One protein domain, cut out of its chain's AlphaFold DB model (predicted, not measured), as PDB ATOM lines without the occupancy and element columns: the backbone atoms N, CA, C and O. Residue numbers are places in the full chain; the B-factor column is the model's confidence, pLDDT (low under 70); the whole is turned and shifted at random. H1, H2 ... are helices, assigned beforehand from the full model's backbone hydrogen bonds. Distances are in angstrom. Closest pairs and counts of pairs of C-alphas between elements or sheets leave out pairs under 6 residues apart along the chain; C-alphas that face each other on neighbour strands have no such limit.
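Overview. This is residues 26 to 67 of the 67 residues of an uncharacterized protein of Caulobacter sp. BK020 (UniProt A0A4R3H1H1). A short helix, H1, and a long helix, H2, meet at their ends in a corner like an L, and most of H2 sticks out as a straight arm, with residues 47 to 67 standing free. The arm makes the length of the whole, which spans 44 by 19 by 13 A. The printed part has 42 residues with two named helices, H1 then H2, and no named strand; it is all helix and extended, with a radius of gyration of the C-alphas of 14.8 A.

Arrangement. H1, residues 31 to 38, and H2, residues 40 to 65, touch only at the corner by their tight link, Phe 39. Their closest C-alphas, those of Ile 36 and Asn 43, are 5.0 A apart, and H2 touches H1 with residues 42 to 46 alone. Their lines are only just about perpendicular, at 71 degrees. In H1 every O i to N i+4 pair is within hydrogen-bond range; in H2, 21 of 22 are.

Along the chain. H1 begins at C-alpha 31 (68.476, 114.155, 101.452) and is 10.4 A long from first to last C-alpha. H2 measures 38.3 A and ends at C-alpha 65 (103.142, 128.387, 114.412).

Size, cuts and confidence. The C-alphas farthest apart, those of Ala 38 and Arg 67, are 44.8 A apart. The printed part has no cut and no long link between its helices. Its mean pLDDT is 92.1, and in this model residue 67 alone is under 70.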
ATOM      1  N   GLY A  26      77.193 104.439 101.124       90.69
ATOM      2  CA  GLY A  26      76.397 103.355 101.711       90.69
ATOM      3  C   GLY A  26      75.784 103.716 103.067       90.69
ATOM      4  O   GLY A  26      74.879 103.036 103.551       90.69
ATOM      5  N   ARG A  27      76.248 104.813 103.676       91.44
ATOM      6  CA  ARG A  27      75.786 105.321 104.970       91.44
ATOM      7  C   ARG A  27      75.041 106.652 104.866       91.44
ATOM      8  O   ARG A  27      74.706 107.200 105.913       91.44
ATOM      9  N   ALA A  28      74.739 107.133 103.657       93.81
ATOM     10  CA  ALA A  28      73.971 108.357 103.424       93.81
ATOM     11  C   ALA A  28      72.560 108.274 104.044       93.81
ATOM     12  O   ALA A  28      71.762 107.388 103.728       93.81
ATOM     13  N   ARG A  29      72.226 109.220 104.920       94.44
ATOM     14  CA  ARG A  29      70.949 109.319 105.638       94.44
ATOM     15  C   ARG A  29      70.145 110.532 105.203       94.44
ATOM     16  O   ARG A  29      68.928 110.411 105.035       94.44
ATOM     17  N   THR A  30      70.800 111.674 105.018       96.62
ATOM     18  CA  THR A  30      70.118 112.936 104.715       96.62
ATOM     19  C   THR A  30      69.774 113.052 103.225       96.62
ATOM     20  O   THR A  30      70.384 112.375 102.389       96.62
ATOM     21  N   PRO A  31      68.779 113.879 102.855       96.12
ATOM     22  CA  PRO A  31      68.476 114.155 101.452       96.12
ATOM     23  C   PRO A  31      69.691 114.677 100.678       96.12
ATOM     24  O   PRO A  31      69.927 114.239  99.554       96.12
ATOM     25  N   ASP A  32      70.492 115.538 101.305       94.44
ATOM     26  CA  ASP A  32      71.671 116.135 100.680       94.44
ATOM     27  C   ASP A  32      72.774 115.098 100.451       94.44
ATOM     28  O   ASP A  32      73.330 115.024  99.357       94.44
ATOM     29  N   GLU A  33      73.031 114.220 101.426       94.75
ATOM     30  CA  GLU A  33      73.986 113.114 101.268       94.75
ATOM     31  C   GLU A  33      73.577 112.191 100.112       94.75
ATOM     32  O   GLU A  33      74.402 111.802  99.283       94.75
ATOM     33  N   LYS A  34      72.280 111.879 100.008       94.12
ATOM     34  CA  LYS A  34      71.747 111.073  98.901       94.12
ATOM     35  C   LYS A  34      71.880 111.796  97.561       94.12
ATOM     36  O   LYS A  34      72.231 111.156  96.573       94.12
ATOM     37  N   ALA A  35      71.637 113.107  97.518       94.25
ATOM     38  CA  ALA A  35      71.778 113.916  96.309       94.25
ATOM     39  C   ALA A  35      73.234 113.978  95.822       94.25
ATOM     40  O   ALA A  35      73.488 113.805  94.628       94.25
ATOM     41  N   ILE A  36      74.190 114.155  96.743       94.19
ATOM     42  CA  ILE A  36      75.629 114.117  96.453       94.19
ATOM     43  C   ILE A  36      75.996 112.765  95.834       94.19
ATOM     44  O   ILE A  36      76.576 112.730  94.751       94.19
ATOM     45  N   CYS A  37      75.592 111.658  96.461       93.44
ATOM     46  CA  CYS A  37      75.906 110.312  95.979       93.44
ATOM     47  C   CYS A  37      75.227 109.949  94.647       93.44
ATOM     48  O   CYS A  37      75.768 109.155  93.879       93.44
ATOM     49  N   ALA A  38      74.050 110.511  94.355       92.50
ATOM     50  CA  ALA A  38      73.297 110.218  93.137       92.50
ATOM     51  C   ALA A  38      73.799 110.982  91.899       92.50
ATOM     52  O   ALA A  38      73.556 110.545  90.774       92.50
ATOM     53  N   PHE A  39      74.490 112.114  92.076       91.69
ATOM     54  CA  PHE A  39      74.896 112.977  90.967       91.69
ATOM     55  C   PHE A  39      76.414 113.176  90.912       91.69
ATOM     56  O   PHE A  39      76.999 113.939  91.681       91.69
ATOM     57  N   ARG A  40      77.061 112.525  89.936       90.50
ATOM     58  CA  ARG A  40      78.528 112.464  89.831       90.50
ATOM     59  C   ARG A  40      79.236 113.834  89.822       90.50
ATOM     60  O   ARG A  40      80.205 113.989  90.562       90.50
ATOM     61  N   PRO A  41      78.765 114.858  89.088       93.88
ATOM     62  CA  PRO A  41      79.394 116.176  89.135       93.88
ATOM     63  C   PRO A  41      79.307 116.864  90.505       93.88
ATOM     64  O   PRO A  41      80.157 117.696  90.817       93.88
ATOM     65  N   LEU A  42      78.287 116.561  91.316       94.56
ATOM     66  CA  LEU A  42      78.180 117.073  92.685       94.56
ATOM     67  C   LEU A  42      79.063 116.270  93.646       94.56
ATOM     68  O   LEU A  42      79.787 116.871  94.432       94.56
ATOM     69  N   ASN A  43      79.092 114.945  93.504       94.50
ATOM     70  CA  ASN A  43      80.030 114.051  94.183       94.50
ATOM     71  C   ASN A  43      81.498 114.505  94.027       94.50
ATOM     72  O   ASN A  43      82.229 114.622  95.007       94.50
ATOM     73  N   ASP A  44      81.931 114.818  92.802       94.75
ATOM     74  CA  ASP A  44      83.318 115.234  92.553       94.75
ATOM     75  C   ASP A  44      83.638 116.597  93.202       94.75
ATOM     76  O   ASP A  44      84.756 116.832  93.673       94.75
ATOM     77  N   LYS A  45      82.650 117.500  93.274       96.25
ATOM     78  CA  LYS A  45      82.782 118.784  93.983       96.25
ATOM     79  C   LYS A  45      82.877 118.593  95.496       96.25
ATOM     80  O   LYS A  45      83.660 119.297  96.129       96.25
ATOM     81  N   ASP A  46      82.122 117.648  96.047       96.06
ATOM     82  CA  ASP A  46      82.139 117.301  97.467       96.06
ATOM     83  C   ASP A  46      83.520 116.779  97.911       96.06
ATOM     84  O   ASP A  46      84.112 117.311  98.851       96.06
ATOM     85  N   VAL A  47      84.118 115.848  97.156       95.62
ATOM     86  CA  VAL A  47      85.503 115.401  97.414       95.62
ATOM     87  C   VAL A  47      86.509 116.530  97.278       95.62
ATOM     88  O   VAL A  47      87.417 116.662  98.098       95.62
ATOM     89  N   ARG A  48      86.377 117.373  96.251       96.38
ATOM     90  CA  ARG A  48      87.305 118.493  96.080       96.38
ATOM     91  C   ARG A  48      87.247 119.448  97.270       96.38
ATOM     92  O   ARG A  48      88.293 119.906  97.728       96.38
ATOM     93  N   MET A  49      86.047 119.753  97.753       96.31
ATOM     94  CA  MET A  49      85.851 120.629  98.902       96.31
ATOM     95  C   MET A  49      86.498 120.041 100.161       96.31
ATOM     96  O   MET A  49      87.271 120.746 100.812       96.31
ATOM     97  N   SER A  50      86.278 118.754 100.457       96.44
ATOM     98  CA  SER A  50      86.857 118.116 101.646       96.44
ATOM     99  C   SER A  50      88.390 118.105 101.614       96.44
ATOM    100  O   SER A  50      89.035 118.460 102.601       96.44
ATOM    101  N   VAL A  51      88.994 117.807 100.458       95.81
ATOM    102  CA  VAL A  51      90.453 117.854 100.281       95.81
ATOM    103  C   VAL A  51      90.994 119.270 100.490       95.81
ATOM    104  O   VAL A  51      91.979 119.455 101.209       95.81
ATOM    105  N   LEU A  52      90.358 120.280  99.888       96.94
ATOM    106  CA  LEU A  52      90.780 121.675 100.033       96.94
ATOM    107  C   LEU A  52      90.654 122.167 101.476       96.94
ATOM    108  O   LEU A  52      91.525 122.898 101.942       96.94
ATOM    109  N   TYR A  53      89.619 121.738 102.199       96.94
ATOM    110  CA  TYR A  53      89.457 122.056 103.613       96.94
ATOM    111  C   TYR A  53      90.618 121.507 104.457       96.94
ATOM    112  O   TYR A  53      91.198 122.238 105.262       96.94
ATOM    113  N   GLU A  54      91.025 120.255 104.229       96.12
ATOM    114  CA  GLU A  54      92.174 119.660 104.921       96.12
ATOM    115  C   GLU A  54      93.496 120.370 104.604       96.12
ATOM    116  O   GLU A  54      94.317 120.582 105.500       96.12
ATOM    117  N   VAL A  55      93.705 120.773 103.347       96.44
ATOM    118  CA  VAL A  55      94.862 121.595 102.961       96.44
ATOM    119  C   VAL A  55      94.837 122.924 103.710       96.44
ATOM    120  O   VAL A  55      95.814 123.265 104.373       96.44
ATOM    121  N   ASN A  56      93.707 123.633 103.669       96.69
ATOM    122  CA  ASN A  56      93.557 124.938 104.299       96.69
ATOM    123  C   ASN A  56      93.828 124.883 105.809       96.69
ATOM    124  O   ASN A  56      94.572 125.712 106.329       96.69
ATOM    125  N   LYS A  57      93.306 123.868 106.514       96.25
ATOM    126  CA  LYS A  57      93.592 123.662 107.943       96.25
ATOM    127  C   LYS A  57      95.090 123.549 108.225       96.25
ATOM    128  O   LYS A  57      95.580 124.185 109.154       96.25
ATOM    129  N   ARG A  58      95.825 122.764 107.429       94.38
ATOM    130  CA  ARG A  58      97.280 122.609 107.597       94.38
ATOM    131  C   ARG A  58      98.026 123.908 107.315       94.38
ATOM    132  O   ARG A  58      98.925 124.260 108.073       94.38
ATOM    133  N   THR A  59      97.640 124.629 106.265       94.62
ATOM    134  CA  THR A  59      98.249 125.919 105.922       94.62
ATOM    135  C   THR A  59      98.051 126.946 107.036       94.62
ATOM    136  O   THR A  59      99.006 127.616 107.421       94.62
ATOM    137  N   LEU A  60      96.843 127.033 107.599       93.38
ATOM    138  CA  LEU A  60      96.554 127.929 108.720       93.38
ATOM    139  C   LEU A  60      97.309 127.531 109.993       93.38
ATOM    140  O   LEU A  60      97.838 128.402 110.676       93.38
ATOM    141  N   ALA A  61      97.402 126.233 110.295       89.88
ATOM    142  CA  ALA A  61      98.172 125.743 111.436       89.88
ATOM    143  C   ALA A  61      99.665 126.092 111.313       89.88
ATOM    144  O   ALA A  61     100.269 126.564 112.273       89.88
ATOM    145  N   TRP A  62     100.246 125.922 110.121       89.81
ATOM    146  CA  TRP A  62     101.622 126.335 109.848       89.81
ATOM    147  C   TRP A  62     101.810 127.848 110.014       89.81
ATOM    148  O   TRP A  62     102.732 128.274 110.704       89.81
ATOM    149  N   ALA A  63     100.905 128.658 109.456       83.56
ATOM    150  CA  ALA A  63     100.953 130.113 109.594       83.56
ATOM    151  C   ALA A  63     100.828 130.579 111.058       83.56
ATOM    152  O   ALA A  63     101.460 131.558 111.445       83.56
ATOM    153  N   ALA A  64     100.038 129.882 111.880       84.38
ATOM    154  CA  ALA A  64      99.896 130.183 113.302       84.38
ATOM    155  C   ALA A  64     101.159 129.852 114.118       84.38
ATOM    156  O   ALA A  64     101.460 130.574 115.062       84.38
ATOM    157  N   GLY A  65     101.888 128.789 113.757       81.12
ATOM    158  CA  GLY A  65     103.142 128.387 114.412       81.12
ATOM    159  C   GLY A  65     104.405 129.071 113.874       81.12
ATOM    160  O   GLY A  65     105.478 128.880 114.433       81.12
ATOM    161  N   ALA A  66     104.296 129.844 112.790       71.31
ATOM    162  CA  ALA A  66     105.380 130.657 112.233       71.31
ATOM    163  C   ALA A  66     105.492 132.056 112.881       71.31
ATOM    164  O   ALA A  66     106.222 132.910 112.376       71.31
ATOM    165  N   ARG A  67     104.744 132.298 113.963       54.47
ATOM    166  CA  ARG A  67     104.794 133.499 114.803       54.47
ATOM    167  C   ARG A  67     105.462 133.161 116.130       54.47
ATOM    168  O   ARG A  67     106.144 134.063 116.657       54.47
TER     169      ARG A  67